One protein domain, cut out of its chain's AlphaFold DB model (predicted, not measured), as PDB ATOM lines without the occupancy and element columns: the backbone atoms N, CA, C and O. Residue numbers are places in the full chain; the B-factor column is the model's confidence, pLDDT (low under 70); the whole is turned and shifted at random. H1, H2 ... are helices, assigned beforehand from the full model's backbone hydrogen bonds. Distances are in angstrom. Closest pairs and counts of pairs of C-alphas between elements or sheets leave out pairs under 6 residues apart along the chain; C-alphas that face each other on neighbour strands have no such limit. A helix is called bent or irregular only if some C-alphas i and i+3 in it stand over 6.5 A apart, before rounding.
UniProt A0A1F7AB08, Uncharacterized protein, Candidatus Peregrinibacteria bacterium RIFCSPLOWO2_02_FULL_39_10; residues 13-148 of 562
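This is residues 13 to 148 of the 562 residues of an uncharacterized protein of Candidatus Peregrinibacteria bacterium RIFCSPLOWO2_02_FULL_39_10 (UniProt A0A1F7AB08). Two long helices, H3 and H6, cross at a slant and run opposite ways, and two short helices, H4 and H5, pack on H6 beyond the end of H3 in the chain. Apart from this core, the helix H1 hangs on a long unnamed stretch, its residues 13 to 23 sticking out, and the short H2 lies near the beginning of H3. The printed part has 136 residues, with six named helices in the order H1 to H6 and no named strand; the class is all helix. The whole is loose, with a radius of gyration of the C-alphas of 19.5 A, and spans 64 by 29 by 21 A.

H1, residues 13 to 26, touches no helix, and its residues 13 to 23 stand free. H2, residues 43 to 47, is close but not clearly touching H3, residues 59 to 83; the closest C-alphas, of Val 46 and Ile 59, are 7.5 A apart. H3 touches H4, residues 87 to 94, with residues 76 to 80 alone, about perpendicular at 86 degrees, and the closest C-alphas are those of Ala 80 and Ala 90, 5.3 A apart. H4 touches H5, residues 99 to 103, with the C-alphas of Glu 89 and Pro 100 closest at 5.4 A. H6, residues 114 to 145, touches H3, with the C-alphas of Ala 75 and Gln 132 closest at 5.2 A; they run opposite ways at a steep tilt of 36 degrees, only just beyond shallow. H6 touches H4 with residues 121 to 125 alone, the C-alphas of Ile 94 and Gln 125 being closest at 5.9 A; at 71 degrees they are only just about perpendicular. H6 touches H5 with residues 117 to 121 alone, the closest C-alphas being those of Ile 101 and Ala 117, 6.4 A apart. H3 and H5 are only just apart, at 8.4 A. The helix packing is mostly crossed. In H1, H2, H4, H5 and H6 every O i to N i+4 pair is within hydrogen-bond range; in H3, 19 of 21 are.

H1 begins at C-alpha 13 (499.393, 421.680, 414.716) and is 20.4 A long. H2 is 5.8 A long. H3, 35.4 A, begins at C-alpha 59 (465.124, 406.579, 372.240); it is neither bent nor irregular, but only just: C-alphas 67 and 70 are 6.3 A apart. H4 is 10.5 A long and H5 6.1 A. H6, the longest at 46.3 A, ends at C-alpha 145 (476.521, 419.515, 371.144).

The two C-alphas farthest apart, of Val 13 and Ala 52, are 67.6 A apart. The printed part has no cut. The links H1 to H2 and H2 to H3 are long. The mean pLDDT of the printed part is 74.5, and it is under 70 in residues 13 to 63 and 146 to 148.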
ATOM      1  N   VAL A  13     500.318 422.799 414.958       66.31
ATOM      2  CA  VAL A  13     499.393 421.680 414.716       66.31
ATOM      3  C   VAL A  13     498.029 422.196 414.245       66.31
ATOM      4  O   VAL A  13     497.492 421.673 413.275       66.31
ATOM      5  N   GLY A  14     497.506 423.264 414.855       53.06
ATOM      6  CA  GLY A  14     496.248 423.886 414.432       53.06
ATOM      7  C   GLY A  14     496.300 424.441 413.004       53.06
ATOM      8  O   GLY A  14     495.380 424.212 412.223       53.06
ATOM      9  N   ILE A  15     497.401 425.102 412.627       58.72
ATOM     10  CA  ILE A  15     497.610 425.608 411.263       58.72
ATOM     11  C   ILE A  15     497.715 424.449 410.265       58.72
ATOM     12  O   ILE A  15     497.088 424.510 409.210       58.72
ATOM     13  N   ALA A  16     498.444 423.376 410.586       47.84
ATOM     14  CA  ALA A  16     498.575 422.220 409.697       47.84
ATOM     15  C   ALA A  16     497.227 421.513 409.442       47.84
ATOM     16  O   ALA A  16     496.929 421.162 408.302       47.84
ATOM     17  N   VAL A  17     496.388 421.365 410.475       48.38
ATOM     18  CA  VAL A  17     495.054 420.751 410.354       48.38
ATOM     19  C   VAL A  17     494.092 421.648 409.566       48.38
ATOM     20  O   VAL A  17     493.415 421.169 408.659       48.38
ATOM     21  N   ALA A  18     494.083 422.958 409.836       38.06
ATOM     22  CA  ALA A  18     493.236 423.908 409.110       38.06
ATOM     23  C   ALA A  18     493.613 424.009 407.620       38.06
ATOM     24  O   ALA A  18     492.730 424.059 406.764       38.06
ATOM     25  N   SER A  19     494.915 423.970 407.309       41.44
ATOM     26  CA  SER A  19     495.433 423.972 405.931       41.44
ATOM     27  C   SER A  19     495.017 422.711 405.169       41.44
ATOM     28  O   SER A  19     494.644 422.792 404.002       41.44
ATOM     29  N   ALA A  20     495.030 421.546 405.825       38.47
ATOM     30  CA  ALA A  20     494.605 420.288 405.214       38.47
ATOM     31  C   ALA A  20     493.100 420.280 404.875       38.47
ATOM     32  O   ALA A  20     492.721 419.812 403.805       38.47
ATOM     33  N   MET A  21     492.248 420.860 405.731       38.16
ATOM     34  CA  MET A  21     490.800 420.969 405.481       38.16
ATOM     35  C   MET A  21     490.442 421.981 404.377       38.16
ATOM     36  O   MET A  21     489.519 421.749 403.594       38.16
ATOM     37  N   THR A  22     491.180 423.090 404.258       40.97
ATOM     38  CA  THR A  22     490.953 424.063 403.168       40.97
ATOM     39  C   THR A  22     491.464 423.557 401.820       40.97
ATOM     40  O   THR A  22     490.814 423.790 400.804       40.97
ATOM     41  N   TYR A  23     492.571 422.808 401.792       39.81
ATOM     42  CA  TYR A  23     493.030 422.150 400.565       39.81
ATOM     43  C   TYR A  23     492.084 421.032 400.101       39.81
ATOM     44  O   TYR A  23     491.901 420.872 398.896       39.81
ATOM     45  N   ALA A  24     491.433 420.314 401.024       42.44
ATOM     46  CA  ALA A  24     490.451 419.285 400.677       42.44
ATOM     47  C   ALA A  24     489.187 419.856 400.003       42.44
ATOM     48  O   ALA A  24     488.686 419.262 399.057       42.44
ATOM     49  N   SER A  25     488.704 421.032 400.427       42.09
ATOM     50  CA  SER A  25     487.484 421.648 399.865       42.09
ATOM     51  C   SER A  25     487.715 422.492 398.602       42.09
ATOM     52  O   SER A  25     486.788 422.698 397.822       42.09
ATOM     53  N   ALA A  26     488.935 422.992 398.369       39.88
ATOM     54  CA  ALA A  26     489.263 423.813 397.195       39.88
ATOM     55  C   ALA A  26     489.867 423.016 396.020       39.88
ATOM     56  O   ALA A  26     489.852 423.500 394.889       39.88
ATOM     57  N   GLY A  27     490.398 421.813 396.266       39.72
ATOM     58  CA  GLY A  27     491.023 420.982 395.230       39.72
ATOM     59  C   GLY A  27     490.053 420.422 394.183       39.72
ATOM     60  O   GLY A  27     490.464 420.206 393.049       39.72
ATOM     61  N   TRP A  28     488.774 420.242 394.525       44.69
ATOM     62  CA  TRP A  28     487.811 419.523 393.679       44.69
ATOM     63  C   TRP A  28     487.148 420.312 392.568       44.69
ATOM     64  O   TRP A  28     486.885 419.744 391.518       44.69
ATOM     65  N   TRP A  29     486.930 421.617 392.733       40.41
ATOM     66  CA  TRP A  29     486.389 422.430 391.634       40.41
ATOM     67  C   TRP A  29     487.354 422.529 390.441       40.41
ATOM     68  O   TRP A  29     486.947 422.917 389.351       40.41
ATOM     69  N   ASN A  30     488.631 422.189 390.644       37.19
ATOM     70  CA  ASN A  30     489.665 422.258 389.614       37.19
ATOM     71  C   ASN A  30     489.846 420.948 388.834       37.19
ATOM     72  O   ASN A  30     490.532 420.957 387.813       37.19
ATOM     73  N   GLU A  31     489.258 419.835 389.282       42.25
ATOM     74  CA  GLU A  31     489.294 418.570 388.549       42.25
ATOM     75  C   GLU A  31     488.033 418.498 387.684       42.25
ATOM     76  O   GLU A  31     486.980 418.018 388.091       42.25
ATOM     77  N   PHE A  32     488.123 419.098 386.497       38.41
ATOM     78  CA  PHE A  32     487.077 419.064 385.482       38.41
ATOM     79  C   PHE A  32     486.709 417.591 385.226       38.41
ATOM     80  O   PHE A  32     487.521 416.844 384.674       38.41
ATOM     81  N   ILE A  33     485.518 417.151 385.655       43.88
ATOM     82  CA  ILE A  33     485.000 415.794 385.416       43.88
ATOM     83  C   ILE A  33     484.577 415.705 383.941       43.88
ATOM     84  O   ILE A  33     483.405 415.628 383.590       43.88
ATOM     85  N   ALA A  34     485.549 415.767 383.038       39.31
ATOM     86  CA  ALA A  34     485.385 415.367 381.653       39.31
ATOM     87  C   ALA A  34     485.941 413.949 381.531       39.31
ATOM     88  O   ALA A  34     487.103 413.745 381.183       39.31
ATOM     89  N   LYS A  35     485.110 412.949 381.842       41.72
ATOM     90  CA  LYS A  35     485.365 411.594 381.353       41.72
ATOM     91  C   LYS A  35     484.992 411.563 379.875       41.72
ATOM     92  O   LYS A  35     483.849 411.306 379.519       41.72
ATOM     93  N   ALA A  36     485.964 411.860 379.023       34.72
ATOM     94  CA  ALA A  36     485.911 411.502 377.614       34.72
ATOM     95  C   ALA A  36     486.295 410.019 377.471       34.72
ATOM     96  O   ALA A  36     487.340 409.706 376.915       34.72
ATOM     97  N   ASP A  37     485.492 409.115 378.038       39.72
ATOM     98  CA  ASP A  37     485.607 407.689 377.728       39.72
ATOM     99  C   ASP A  37     484.580 407.342 376.642       39.72
ATOM    100  O   ASP A  37     483.429 407.789 376.675       39.72
ATOM    101  N   GLN A  38     485.058 406.605 375.638       45.31
ATOM    102  CA  GLN A  38     484.297 406.061 374.514       45.31
ATOM    103  C   GLN A  38     483.071 405.266 375.003       45.31
ATOM    104  O   GLN A  38     483.102 404.660 376.069       45.31
ATOM    105  N   ASP A  39     482.014 405.268 374.186       51.12
ATOM    106  CA  ASP A  39     480.780 404.471 374.328       51.12
ATOM    107  C   ASP A  39     479.678 405.047 375.243       51.12
ATOM    108  O   ASP A  39     478.981 404.338 375.965       51.12
ATOM    109  N   TRP A  40     479.432 406.364 375.171       49.00
ATOM    110  CA  TRP A  40     478.268 406.981 375.840       49.00
ATOM    111  C   TRP A  40     476.911 406.491 375.290       49.00
ATOM    112  O   TRP A  40     475.909 406.523 376.006       49.00
ATOM    113  N   PHE A  41     476.895 406.017 374.043       55.81
ATOM    114  CA  PHE A  41     475.777 405.357 373.380       55.81
ATOM    115  C   PHE A  41     476.278 404.000 372.897       55.81
ATOM    116  O   PHE A  41     477.080 403.945 371.963       55.81
ATOM    117  N   ASP A  42     475.805 402.916 373.511       59.28
ATOM    118  CA  ASP A  42     475.926 401.613 372.877       59.28
ATOM    119  C   ASP A  42     474.933 401.600 371.712       59.28
ATOM    120  O   ASP A  42     473.725 401.419 371.875       59.28
ATOM    121  N   TRP A  43     475.423 401.918 370.518       57.56
ATOM    122  CA  TRP A  43     474.595 401.911 369.320       57.56
ATOM    123  C   TRP A  43     474.095 400.504 368.996       57.56
ATOM    124  O   TRP A  43     473.108 400.391 368.271       57.56
ATOM    125  N   GLU A  44     474.693 399.446 369.564       58.88
ATOM    126  CA  GLU A  44     474.089 398.121 369.515       58.88
ATOM    127  C   GLU A  44     472.752 398.108 370.265       58.88
ATOM    128  O   GLU A  44     471.808 397.533 369.745       58.88
ATOM    129  N   ASP A  45     472.572 398.821 371.379       55.59
ATOM    130  CA  ASP A  45     471.265 398.905 372.060       55.59
ATOM    131  C   ASP A  45     470.200 399.648 371.230       55.59
ATOM    132  O   ASP A  45     469.002 399.367 371.334       55.59
ATOM    133  N   VAL A  46     470.618 400.580 370.366       58.03
ATOM    134  CA  VAL A  46     469.713 401.334 369.477       58.03
ATOM    135  C   VAL A  46     469.430 400.571 368.176       58.03
ATOM    136  O   VAL A  46     468.300 400.591 367.675       58.03
ATOM    137  N   PHE A  47     470.437 399.883 367.630       60.22
ATOM    138  CA  PHE A  47     470.436 399.337 366.272       60.22
ATOM    139  C   PHE A  47     470.739 397.829 366.172       60.22
ATOM    140  O   PHE A  47     470.952 397.351 365.056       60.22
ATOM    141  N   ASN A  48     470.711 397.050 367.268       51.28
ATOM    142  CA  ASN A  48     471.099 395.631 367.241       51.28
ATOM    143  C   ASN A  48     470.375 394.856 366.118       51.28
ATOM    144  O   ASN A  48     469.135 394.766 366.111       51.28
ATOM    145  N   PRO A  49     471.106 394.220 365.186       51.12
ATOM    146  CA  PRO A  49     470.488 393.476 364.096       51.12
ATOM    147  C   PRO A  49     469.712 392.226 364.556       51.12
ATOM    148  O   PRO A  49     468.901 391.710 363.784       51.12
ATOM    149  N   LEU A  50     469.872 391.756 365.803       47.88
ATOM    150  CA  LEU A  50     469.441 390.411 366.217       47.88
ATOM    151  C   LEU A  50     468.067 390.274 366.920       47.88
ATOM    152  O   LEU A  50     467.650 389.145 367.169       47.88
ATOM    153  N   GLY A  51     467.289 391.343 367.156       48.94
ATOM    154  CA  GLY A  51     465.939 391.227 367.756       48.94
ATOM    155  C   GLY A  51     464.932 392.256 367.227       48.94
ATOM    156  O   GLY A  51     465.118 393.455 367.391       48.94
ATOM    157  N   ALA A  52     463.867 391.821 366.544       52.00
ATOM    158  CA  ALA A  52     463.051 392.686 365.677       52.00
ATOM    159  C   ALA A  52     461.795 393.341 366.301       52.00
ATOM    160  O   ALA A  52     461.155 394.140 365.622       52.00
ATOM    161  N   SER A  53     461.404 393.053 367.548       49.28
ATOM    162  CA  SER A  53     460.088 393.488 368.074       49.28
ATOM    163  C   SER A  53     460.079 394.776 368.914       49.28
ATOM    164  O   SER A  53     459.011 395.378 369.092       49.28
ATOM    165  N   GLU A  54     461.241 395.243 369.378       49.25
ATOM    166  CA  GLU A  54     461.369 396.430 370.249       49.25
ATOM    167  C   GLU A  54     462.313 397.512 369.694       49.25
ATOM    168  O   GLU A  54     462.651 398.470 370.382       49.25
ATOM    169  N   ARG A  55     462.690 397.400 368.413       51.09
ATOM    170  CA  ARG A  55     463.618 398.321 367.736       51.09
ATOM    171  C   ARG A  55     463.139 399.775 367.800       51.09
ATOM    172  O   ARG A  55     462.014 400.066 367.394       51.09
ATOM    173  N   GLY A  56     464.004 400.671 368.284       50.78
ATOM    174  CA  GLY A  56     463.818 402.128 368.254       50.78
ATOM    175  C   GLY A  56     462.649 402.678 369.075       50.78
ATOM    176  O   GLY A  56     462.380 403.875 369.011       50.78
ATOM    177  N   LYS A  57     461.935 401.840 369.840       48.41
ATOM    178  CA  LYS A  57     460.697 402.260 370.513       48.41
ATOM    179  C   LYS A  57     460.914 403.219 371.671       48.41
ATOM    180  O   LYS A  57     459.939 403.825 372.104       48.41
ATOM    181  N   ASP A  58     462.144 403.379 372.150       59.34
ATOM    182  CA  ASP A  58     462.355 404.207 373.326       59.34
ATOM    183  C   ASP A  58     463.703 404.922 373.374       59.34
ATOM    184  O   ASP A  58     464.372 404.970 374.403       59.34
ATOM    185  N   ILE A  59     464.076 405.545 372.251       62.59
ATOM    186  CA  ILE A  59     465.124 406.579 372.240       62.59
ATOM    187  C   ILE A  59     464.846 407.603 373.355       62.59
ATOM    188  O   ILE A  59     465.773 408.029 374.032       62.59
ATOM    189  N   TYR A  60     463.571 407.910 373.625       57.16
ATOM    190  CA  TYR A  60     463.155 408.758 374.742       57.16
ATOM    191  C   TYR A  60     463.517 408.185 376.118       57.16
ATOM    192  O   TYR A  60     464.133 408.908 376.892       57.16
ATOM    193  N   ASN A  61     463.210 406.924 376.452       65.31
ATOM    194  CA  ASN A  61     463.668 406.341 377.722       65.31
ATOM    195  C   ASN A  61     465.182 406.186 377.786       65.31
ATOM    196  O   ASN A  61     465.729 406.208 378.884       65.31
ATOM    197  N   LEU A  62     465.863 405.995 376.658       66.56
ATOM    198  CA  LEU A  62     467.317 405.880 376.627       66.56
ATOM    199  C   LEU A  62     467.954 407.240 376.940       66.56
ATOM    200  O   LEU A  62     468.741 407.333 377.879       66.56
ATOM    201  N   VAL A  63     467.493 408.304 376.274       66.44
ATOM    202  CA  VAL A  63     467.847 409.698 376.583       66.44
ATOM    203  C   VAL A  63     467.453 410.051 378.019       66.44
ATOM    204  O   VAL A  63     468.285 410.555 378.754       66.44
ATOM    205  N   TYR A  64     466.247 409.714 378.480       70.25
ATOM    206  CA  TYR A  64     465.784 410.010 379.842       70.25
ATOM    207  C   TYR A  64     466.576 409.260 380.925       70.25
ATOM    208  O   TYR A  64     466.938 409.849 381.947       70.25
ATOM    209  N   LYS A  65     466.868 407.965 380.726       72.62
ATOM    210  CA  LYS A  65     467.702 407.173 381.645       72.62
ATOM    211  C   LYS A  65     469.106 407.762 381.721       72.62
ATOM    212  O   LYS A  65     469.606 407.923 382.830       72.62
ATOM    213  N   LYS A  66     469.697 408.122 380.582       70.06
ATOM    214  CA  LYS A  66     471.019 408.752 380.513       70.06
ATOM    215  C   LYS A  66     471.014 410.136 381.174       70.06
ATOM    216  O   LYS A  66     471.775 410.363 382.102       70.06
ATOM    217  N   GLN A  67     470.066 410.998 380.808       70.50
ATOM    218  CA  GLN A  67     469.961 412.381 381.286       70.50
ATOM    219  C   GLN A  67     469.619 412.492 382.780       70.50
ATOM    220  O   GLN A  67     470.075 413.392 383.474       70.50
ATOM    221  N   THR A  68     468.780 411.597 383.305       70.94
ATOM    222  CA  THR A  68     468.238 411.778 384.664       70.94
ATOM    223  C   THR A  68     468.849 410.815 385.672       70.94
ATOM    224  O   THR A  68     469.053 411.186 386.829       70.94
ATOM    225  N   ARG A  69     469.134 409.563 385.279       76.25
ATOM    226  CA  ARG A  69     469.677 408.569 386.219       76.25
ATOM    227  C   ARG A  69     471.192 408.632 386.318       76.25
ATOM    228  O   ARG A  69     471.684 408.446 387.426       76.25
ATOM    229  N   GLU A  70     471.920 408.899 385.231       86.38
ATOM    230  CA  GLU A  70     473.387 408.966 385.303       86.38
ATOM    231  C   GLU A  70     473.833 410.201 386.089       86.38
ATOM    232  O   GLU A  70     474.526 410.022 387.081       86.38
ATOM    233  N   ALA A  71     473.327 411.407 385.794       87.38
ATOM    234  CA  ALA A  71     473.692 412.611 386.559       87.38
ATOM    235  C   ALA A  71     473.402 412.473 388.061       87.38
ATOM    236  O   ALA A  71     474.213 412.865 388.897       87.38
ATOM    237  N   ASN A  72     472.257 411.883 388.415       92.94
ATOM    238  CA  ASN A  72     471.894 411.650 389.808       92.94
ATOM    239  C   ASN A  72     472.832 410.635 390.483       92.94
ATOM    240  O   ASN A  72     473.341 410.885 391.571       92.94
ATOM    241  N   ASN A  73     473.098 409.501 389.827       94.19
ATOM    242  CA  ASN A  73     473.996 408.481 390.364       94.19
ATOM    243  C   ASN A  73     475.445 408.975 390.436       94.19
ATOM    244  O   ASN A  73     476.133 408.674 391.405       94.19
ATOM    245  N   ASP A  74     475.905 409.748 389.458       93.94
ATOM    246  CA  ASP A  74     477.252 410.309 389.416       93.94
ATOM    247  C   ASP A  74     477.438 411.382 390.490       93.94
ATOM    248  O   ASP A  74     478.437 411.347 391.212       93.94
ATOM    249  N   ALA A  75     476.446 412.261 390.679       96.19
ATOM    250  CA  ALA A  75     476.422 413.205 391.794       96.19
ATOM    251  C   ALA A  75     476.452 412.462 393.133       96.19
ATOM    252  O   ALA A  75     477.279 412.755 393.995       96.19
ATOM    253  N   LEU A  76     475.587 411.456 393.290       97.31
ATOM    254  CA  LEU A  76     475.503 410.650 394.501       97.31
ATOM    255  C   LEU A  76     476.825 409.941 394.800       97.31
ATOM    256  O   LEU A  76     477.298 410.003 395.927       97.31
ATOM    257  N   ASN A  77     477.438 409.304 393.802       96.81
ATOM    258  CA  ASN A  77     478.705 408.588 393.932       96.81
ATOM    259  C   ASN A  77     479.849 409.532 394.297       96.81
ATOM    260  O   ASN A  77     480.661 409.212 395.166       96.81
ATOM    261  N   ALA A  78     479.919 410.692 393.644       96.06
ATOM    262  CA  ALA A  78     480.912 411.703 393.952       96.06
ATOM    263  C   ALA A  78     480.747 412.179 395.400       96.06
ATOM    264  O   ALA A  78     481.658 411.993 396.201       96.06
ATOM    265  N   VAL A  79     479.569 412.673 395.793       97.06
ATOM    266  CA  VAL A  79     479.350 413.170 397.163       97.06
ATOM    267  C   VAL A  79     479.485 412.049 398.209       97.06
ATOM    268  O   VAL A  79     480.071 412.262 399.268       97.06
ATOM    269  N   ALA A  80     479.066 410.817 397.914       97.19
ATOM    270  CA  ALA A  80     479.291 409.665 398.791       97.19
ATOM    271  C   ALA A  80     480.788 409.451 399.071       97.19
ATOM    272  O   ALA A  80     481.210 409.432 400.230       97.19
ATOM    273  N   ASN A  81     481.616 409.389 398.024       96.75
ATOM    274  CA  ASN A  81     483.069 409.230 398.147       96.75
ATOM    275  C   ASN A  81     483.709 410.350 398.979       96.75
ATOM    276  O   ASN A  81     484.603 410.099 399.797       96.75
ATOM    277  N   ASN A  82     483.193 411.565 398.816       95.00
ATOM    278  CA  ASN A  82     483.665 412.780 399.464       95.00
ATOM    279  C   ASN A  82     483.498 412.730 400.984       95.00
ATOM    280  O   ASN A  82     484.445 412.972 401.736       95.00
ATOM    281  N   PHE A  83     482.315 412.322 401.434       95.94
ATOM    282  CA  PHE A  83     482.007 412.119 402.849       95.94
ATOM    283  C   PHE A  83     482.464 410.740 403.353       95.94
ATOM    284  O   PHE A  83     482.362 410.439 404.539       95.94
ATOM    285  N   GLY A  84     483.032 409.903 402.475       96.38
ATOM    286  CA  GLY A  84     483.461 408.548 402.798       96.38
ATOM    287  C   GLY A  84     482.314 407.617 403.162       96.38
ATOM    288  O   GLY A  84     482.506 406.776 404.035       96.38
ATOM    289  N   LEU A  85     481.153 407.820 402.554       97.00
ATOM    290  CA  LEU A  85     479.951 407.011 402.694       97.00
ATOM    291  C   LEU A  85     479.848 406.038 401.515       97.00
ATOM    292  O   LEU A  85     480.372 406.309 400.431       97.00
ATOM    293  N   THR A  86     479.152 404.918 401.702       97.44
ATOM    294  CA  THR A  86     478.681 404.115 400.562       97.44
ATOM    295  C   THR A  86     477.524 404.820 399.849       97.44
ATOM    296  O   THR A  86     476.954 405.791 400.348       97.44
ATOM    297  N   VAL A  87     477.150 404.330 398.668       96.94
ATOM    298  CA  VAL A  87     476.041 404.894 397.881       96.94
ATOM    299  C   VAL A  87     474.708 404.752 398.623       96.94
ATOM    300  O   VAL A  87     473.904 405.681 398.644       96.94
ATOM    301  N   GLU A  88     474.493 403.620 399.295       97.56
ATOM    302  CA  GLU A  88     473.291 403.349 400.092       97.56
ATOM    303  C   GLU A  88     473.231 404.244 401.335       97.56
ATOM    304  O   GLU A  88     472.173 404.760 401.703       97.56
ATOM    305  N   GLU A  89     474.382 404.457 401.974       97.69
ATOM    306  CA  GLU A  89     474.534 405.378 403.097       97.69
ATOM    307  C   GLU A  89     474.243 406.820 402.674       97.69
ATOM    308  O   GLU A  89     473.453 407.502 403.323       97.69
ATOM    309  N   ALA A  90     474.810 407.263 401.553       97.88
ATOM    310  CA  ALA A  90     474.544 408.564 400.956       97.88
ATOM    311  C   ALA A  90     473.058 408.759 400.610       97.88
ATOM    312  O   ALA A  90     472.479 409.794 400.935       97.88
ATOM    313  N   GLN A  91     472.399 407.749 400.031       97.75
ATOM    314  CA  GLN A  91     470.954 407.773 399.782       97.75
ATOM    315  C   GLN A  91     470.144 407.928 401.067       97.75
ATOM    316  O   GLN A  91     469.167 408.680 401.097       97.75
ATOM    317  N   ALA A  92     470.554 407.263 402.149       98.00
ATOM    318  CA  ALA A  92     469.915 407.438 403.444       98.00
ATOM    319  C   ALA A  92     470.112 408.867 403.991       98.00
ATOM    320  O   ALA A  92     469.162 409.422 404.544       98.00
ATOM    321  N   VAL A  93     471.287 409.481 403.800       97.62
ATOM    322  CA  VAL A  93     471.558 410.885 404.183       97.62
ATOM    323  C   VAL A  93     470.695 411.865 403.379       97.62
ATOM    324  O   VAL A  93     470.086 412.764 403.961       97.62
ATOM    325  N   ILE A  94     470.536 411.655 402.069       97.31
ATOM    326  CA  ILE A  94     469.598 412.435 401.235       97.31
ATOM    327  C   ILE A  94     468.159 412.262 401.729       97.31
ATOM    328  O   ILE A  94     467.411 413.231 401.811       97.31
ATOM    329  N   GLY A  95     467.790 411.050 402.154       97.12
ATOM    330  CA  GLY A  95     466.506 410.757 402.796       97.12
ATOM    331  C   GLY A  95     466.322 411.361 404.198       97.12
ATOM    332  O   GLY A  95     465.302 411.097 404.834       97.12
ATOM    333  N   GLY A  96     467.286 412.141 404.700       96.50
ATOM    334  CA  GLY A  96     467.231 412.813 406.001       96.50
ATOM    335  C   GLY A  96     467.708 411.962 407.183       96.50
ATOM    336  O   GLY A  96     467.457 412.312 408.338       96.50
ATOM    337  N   SER A  97     468.372 410.831 406.930       97.69
ATOM    338  CA  SER A  97     468.931 409.976 407.978       97.69
ATOM    339  C   SER A  97     470.344 410.414 408.357       97.69
ATOM    340  O   SER A  97     471.264 410.352 407.549       97.69
ATOM    341  N   VAL A  98     470.548 410.758 409.629       97.19
ATOM    342  CA  VAL A  98     471.877 411.081 410.188       97.19
ATOM    343  C   VAL A  98     472.688 409.844 410.601       97.19
ATOM    344  O   VAL A  98     473.878 409.947 410.889       97.19
ATOM    345  N   ASN A  99     472.074 408.655 410.631       96.88
ATOM    346  CA  ASN A  99     472.732 407.426 411.096       96.88
ATOM    347  C   ASN A  99     474.014 407.067 410.323       96.88
ATOM    348  O   ASN A  99     474.984 406.675 410.974       96.88
ATOM    349  N   PRO A 100     474.074 407.206 408.983       97.50
ATOM    350  CA  PRO A 100     475.302 406.929 408.244       97.50
ATOM    351  C   PRO A 100     476.463 407.836 408.659       97.50
ATOM    352  O   PRO A 100     477.590 407.369 408.766       97.50
ATOM    353  N   ILE A 101     476.192 409.102 408.994       96.12
ATOM    354  CA  ILE A 101     477.212 410.052 409.465       96.12
ATOM    355  C   ILE A 101     477.763 409.618 410.831       96.12
ATOM    356  O   ILE A 101     478.974 409.610 411.032       96.12
ATOM    357  N   PHE A 102     476.899 409.188 411.756       95.25
ATOM    358  CA  PHE A 102     477.336 408.705 413.073       95.25
ATOM    359  C   PHE A 102     478.126 407.399 413.019       95.25
ATOM    360  O   PHE A 102     479.058 407.203 413.801       95.25
ATOM    361  N   ASN A 103     477.737 406.495 412.123       94.62
ATOM    362  CA  ASN A 103     478.352 405.177 412.014       94.62
ATOM    363  C   ASN A 103     479.631 405.190 411.171       94.62
ATOM    364  O   ASN A 103     480.393 404.221 411.212       94.62
ATOM    365  N   ASN A 104     479.889 406.270 410.432       94.19
ATOM    366  CA  ASN A 104     481.048 406.349 409.565       94.19
ATOM    367  C   ASN A 104     482.349 406.400 410.394       94.19
ATOM    368  O   ASN A 104     482.563 407.329 411.186       94.19
ATOM    369  N   PRO A 105     483.274 405.445 410.196       92.56
ATOM    370  CA  PRO A 105     484.523 405.389 410.941       92.56
ATOM    371  C   PRO A 105     485.446 406.594 410.701       92.56
ATOM    372  O   PRO A 105     486.329 406.842 411.519       92.56
ATOM    373  N   LYS A 106     485.254 407.368 409.621       90.88
ATOM    374  CA  LYS A 106     485.992 408.622 409.400       90.88
ATOM    375  C   LYS A 106     485.610 409.716 410.402       90.88
ATOM    376  O   LYS A 106     486.444 410.570 410.691       90.88
ATOM    377  N   PHE A 107     484.395 409.670 410.953       87.06
ATOM    378  CA  PHE A 107     483.889 410.651 411.920       87.06
ATOM    379  C   PHE A 107     483.906 410.135 413.370       87.06
ATOM    380  O   PHE A 107     483.844 410.927 414.305       87.06
ATOM    381  N   SER A 108     484.067 408.823 413.580       74.31
ATOM    382  CA  SER A 108     483.981 408.173 414.900       74.31
ATOM    383  C   SER A 108     485.131 408.486 415.873       74.31
ATOM    384  O   SER A 108     485.039 408.170 417.061       74.31
ATOM    385  N   GLY A 109     486.215 409.118 415.404       74.44
ATOM    386  CA  GLY A 109     487.371 409.498 416.231       74.44
ATOM    387  C   GLY A 109     487.116 410.678 417.177       74.44
ATOM    388  O   GLY A 109     487.842 410.864 418.155       74.44
ATOM    389  N   THR A 110     486.067 411.453 416.918       72.38
ATOM    390  CA  THR A 110     485.585 412.552 417.756       72.38
ATOM    391  C   THR A 110     484.130 412.268 418.071       72.38
ATOM    392  O   THR A 110     483.382 411.896 417.176       72.38
ATOM    393  N   SER A 111     483.716 412.396 419.331       85.50
ATOM    394  CA  SER A 111     482.305 412.278 419.700       85.50
ATOM    395  C   SER A 111     481.518 413.380 418.994       85.50
ATOM    396  O   SER A 111     481.425 414.492 419.514       85.50
ATOM    397  N   LEU A 112     481.028 413.080 417.793       93.25
ATOM    398  CA  LEU A 112     480.301 414.021 416.972       93.25
ATOM    399  C   LEU A 112     479.002 414.363 417.694       93.25
ATOM    400  O   LEU A 112     478.236 413.472 418.077       93.25
ATOM    401  N   SER A 113     478.781 415.643 417.952       94.88
ATOM    402  CA  SER A 113     477.530 416.090 418.543       94.88
ATOM    403  C   SER A 113     476.377 415.895 417.557       94.88
ATOM    404  O   SER A 113     476.563 415.817 416.342       94.88
ATOM    405  N   LEU A 114     475.155 415.829 418.086       94.44
ATOM    406  CA  LEU A 114     473.961 415.739 417.248       94.44
ATOM    407  C   LEU A 114     473.829 416.942 416.307       94.44
ATOM    408  O   LEU A 114     473.441 416.777 415.158       94.44
ATOM    409  N   GLU A 115     474.197 418.131 416.780       95.06
ATOM    410  CA  GLU A 115     474.170 419.365 415.995       95.06
ATOM    411  C   GLU A 115     475.177 419.328 414.834       95.06
ATOM    412  O   GLU A 115     474.811 419.637 413.702       95.06
ATOM    413  N   GLU A 116     476.400 418.844 415.073       95.06
ATOM    414  CA  GLU A 116     477.410 418.645 414.019       95.06
ATOM    415  C   GLU A 116     476.980 417.593 412.986       95.06
ATOM    416  O   GLU A 116     477.255 417.755 411.797       95.06
ATOM    417  N   ALA A 117     476.277 416.532 413.405       95.81
ATOM    418  CA  ALA A 117     475.753 415.522 412.483       95.81
ATOM    419  C   ALA A 117     474.706 416.108 411.526       95.81
ATOM    420  O   ALA A 117     474.735 415.831 410.328       95.81
ATOM    421  N   TYR A 118     473.795 416.937 412.047       95.62
ATOM    422  CA  TYR A 118     472.793 417.620 411.229       95.62
ATOM    423  C   TYR A 118     473.412 418.678 410.314       95.62
ATOM    424  O   TYR A 118     472.975 418.801 409.172       95.62
ATOM    425  N   ALA A 119     474.443 419.395 410.774       95.56
ATOM    426  CA  ALA A 119     475.190 420.322 409.928       95.56
ATOM    427  C   ALA A 119     475.865 419.589 408.756       95.56
ATOM    428  O   ALA A 119     475.679 419.980 407.610       95.56
ATOM    429  N   MET A 120     476.539 418.460 409.012       96.00
ATOM    430  CA  MET A 120     477.132 417.650 407.939       96.00
ATOM    431  C   MET A 120     476.095 417.046 406.990       96.00
ATOM    432  O   MET A 120     476.367 416.934 405.801       96.00
ATOM    433  N   MET A 121     474.912 416.663 407.479       97.25
ATOM    434  CA  MET A 121     473.818 416.215 406.610       97.25
ATOM    435  C   MET A 121     473.328 417.346 405.699       97.25
ATOM    436  O   MET A 121     473.084 417.105 404.521       97.25
ATOM    437  N   ALA A 122     473.197 418.565 406.229       96.12
ATOM    438  CA  ALA A 122     472.799 419.729 405.442       96.12
ATOM    439  C   ALA A 122     473.857 420.086 404.385       96.12
ATOM    440  O   ALA A 122     473.503 420.325 403.232       96.12
ATOM    441  N   ASP A 123     475.142 420.044 404.749       96.62
ATOM    442  CA  ASP A 123     476.250 420.245 403.809       96.62
ATOM    443  C   ASP A 123     476.255 419.156 402.725       96.62
ATOM    444  O   ASP A 123     476.333 419.471 401.541       96.62
ATOM    445  N   PHE A 124     476.070 417.885 403.105       97.25
ATOM    446  CA  PHE A 124     475.952 416.766 402.167       97.25
ATOM    447  C   PHE A 124     474.819 416.988 401.158       97.25
ATOM    448  O   PHE A 124     475.014 416.823 399.956       97.25
ATOM    449  N   GLN A 125     473.627 417.352 401.641       97.31
ATOM    450  CA  GLN A 125     472.456 417.592 400.792       97.31
ATOM    451  C   GLN A 125     472.691 418.776 399.848       97.31
ATOM    452  O   GLN A 125     472.408 418.667 398.658       97.31
ATOM    453  N   SER A 126     473.286 419.863 400.345       96.50
ATOM    454  CA  SER A 126     473.632 421.032 399.531       96.50
ATOM    455  C   SER A 126     474.676 420.713 398.453       96.50
ATOM    456  O   SER A 126     474.564 421.205 397.325       96.50
ATOM    457  N   ASP A 127     475.701 419.923 398.782       96.31
ATOM    458  CA  ASP A 127     476.736 419.502 397.831       96.31
ATOM    459  C   ASP A 127     476.151 418.574 396.762       96.31
ATOM    460  O   ASP A 127     476.460 418.722 395.579       96.31
ATOM    461  N   PHE A 128     475.266 417.659 397.162       97.38
ATOM    462  CA  PHE A 128     474.557 416.769 396.248       97.38
ATOM    463  C   PHE A 128     473.656 417.538 395.277       97.38
ATOM    464  O   PHE A 128     473.778 417.333 394.072       97.38
ATOM    465  N   GLU A 129     472.815 418.458 395.763       95.81
ATOM    466  CA  GLU A 129     471.954 419.289 394.907       95.81
ATOM    467  C   GLU A 129     472.779 420.123 393.919       95.81
ATOM    468  O   GLU A 129     472.475 420.167 392.727       95.81
ATOM    469  N   THR A 130     473.872 420.731 394.393       94.44
ATOM    470  CA  THR A 130     474.752 421.545 393.544       94.44
ATOM    471  C   THR A 130     475.430 420.697 392.466       94.44
ATOM    472  O   THR A 130     475.487 421.102 391.306       94.44
ATOM    473  N   LEU A 131     475.963 419.526 392.824       93.62
ATOM    474  CA  LEU A 131     476.657 418.666 391.868       93.62
ATOM    475  C   LEU A 131     475.686 418.014 390.878       93.62
ATOM    476  O   LEU A 131     476.019 417.876 389.703       93.62
ATOM    477  N   GLN A 132     474.483 417.664 391.331       95.25
ATOM    478  CA  GLN A 132     473.413 417.179 390.471       95.25
ATOM    479  C   GLN A 132     473.027 418.228 389.422       95.25
ATOM    480  O   GLN A 132     472.941 417.883 388.247       95.25
ATOM    481  N   GLU A 133     472.847 419.492 389.819       93.19
ATOM    482  CA  GLU A 133     472.546 420.597 388.896       93.19
ATOM    483  C   GLU A 133     473.667 420.776 387.859       93.19
ATOM    484  O   GLU A 133     473.404 420.857 386.660       93.19
ATOM    485  N   VAL A 134     474.933 420.752 388.292       91.06
ATOM    486  CA  VAL A 134     476.090 420.868 387.386       91.06
ATOM    487  C   VAL A 134     476.148 419.709 386.388       91.06
ATOM    488  O   VAL A 134     476.344 419.945 385.196       91.06
ATOM    489  N   LEU A 135     475.969 418.468 386.848       90.31
ATOM    490  CA  LEU A 135     476.007 417.292 385.976       90.31
ATOM    491  C   LEU A 135     474.809 417.247 385.021       90.31
ATOM    492  O   LEU A 135     474.979 416.849 383.873       90.31
ATOM    493  N   GLN A 136     473.629 417.704 385.448       89.25
ATOM    494  CA  GLN A 136     472.474 417.862 384.559       89.25
ATOM    495  C   GLN A 136     472.760 418.874 383.447       89.25
ATOM    496  O   GLN A 136     472.561 418.553 382.279       89.25
ATOM    497  N   ILE A 137     473.305 420.048 383.781       86.25
ATOM    498  CA  ILE A 137     473.677 421.065 382.785       86.25
ATOM    499  C   ILE A 137     474.748 420.525 381.831       86.25
ATOM    500  O   ILE A 137     474.646 420.706 380.619       86.25
ATOM    501  N   GLN A 138     475.772 419.842 382.348       84.25
ATOM    502  CA  GLN A 138     476.812 419.238 381.513       84.25
ATOM    503  C   GLN A 138     476.220 418.211 380.540       84.25
ATOM    504  O   GLN A 138     476.588 418.200 379.369       84.25
ATOM    505  N   GLN A 139     475.275 417.389 380.995       83.62
ATOM    506  CA  GLN A 139     474.587 416.430 380.136       83.62
ATOM    507  C   GLN A 139     473.667 417.101 379.114       83.62
ATOM    508  O   GLN A 139     473.600 416.639 377.980       83.62
ATOM    509  N   GLU A 140     472.985 418.191 379.465       82.19
ATOM    510  CA  GLU A 140     472.205 418.984 378.508       82.19
ATOM    511  C   GLU A 140     473.093 419.593 377.421       82.19
ATOM    512  O   GLU A 140     472.739 419.546 376.244       82.19
ATOM    513  N   ILE A 141     474.271 420.105 377.793       77.94
ATOM    514  CA  ILE A 141     475.269 420.599 376.839       77.94
ATOM    515  C   ILE A 141     475.759 419.457 375.950       77.94
ATOM    516  O   ILE A 141     475.762 419.600 374.731       77.94
ATOM    517  N   ASP A 142     476.120 418.310 376.526       76.81
ATOM    518  CA  ASP A 142     476.553 417.137 375.766       76.81
ATOM    519  C   ASP A 142     475.464 416.659 374.795       76.81
ATOM    520  O   ASP A 142     475.763 416.345 373.649       76.81
ATOM    521  N   LEU A 143     474.197 416.642 375.217       74.56
ATOM    522  CA  LEU A 143     473.055 416.287 374.369       74.56
ATOM    523  C   LEU A 143     472.761 417.338 373.298       74.56
ATOM    524  O   LEU A 143     472.224 416.988 372.253       74.56
ATOM    525  N   ALA A 144     473.081 418.608 373.535       73.19
ATOM    526  CA  ALA A 144     472.921 419.663 372.542       73.19
ATOM    527  C   ALA A 144     474.065 419.667 371.515       73.19
ATOM    528  O   ALA A 144     473.817 419.905 370.338       73.19
ATOM    529  N   VAL A 145     475.299 419.397 371.955       70.25
ATOM    530  CA  VAL A 145     476.521 419.515 371.144       70.25
ATOM    531  C   VAL A 145     476.875 418.206 370.437       70.25
ATOM    532  O   VAL A 145     477.200 418.219 369.252       70.25
ATOM    533  N   LYS A 146     476.790 417.051 371.111       63.97
ATOM    534  CA  LYS A 146     477.230 415.775 370.517       63.97
ATOM    535  C   LYS A 146     476.410 415.355 369.296       63.97
ATOM    536  O   LYS A 146     477.022 414.852 368.360       63.97
ATOM    537  N   PRO A 147     475.076 415.550 369.224       59.69
ATOM    538  CA  PRO A 147     474.330 415.210 368.016       59.69
ATOM    539  C   PRO A 147     474.665 416.089 366.810       59.69
ATOM    540  O   PRO A 147     474.620 415.597 365.687       59.69
ATOM    541  N   SER A 148     475.031 417.357 367.034       53.50
ATOM    542  CA  SER A 148     475.563 418.239 365.980       53.50
ATOM    543  C   SER A 148     476.997 417.886 365.562       53.50
ATOM    544  O   SER A 148     477.459 418.332 364.522       53.50
TER     545      SER A 148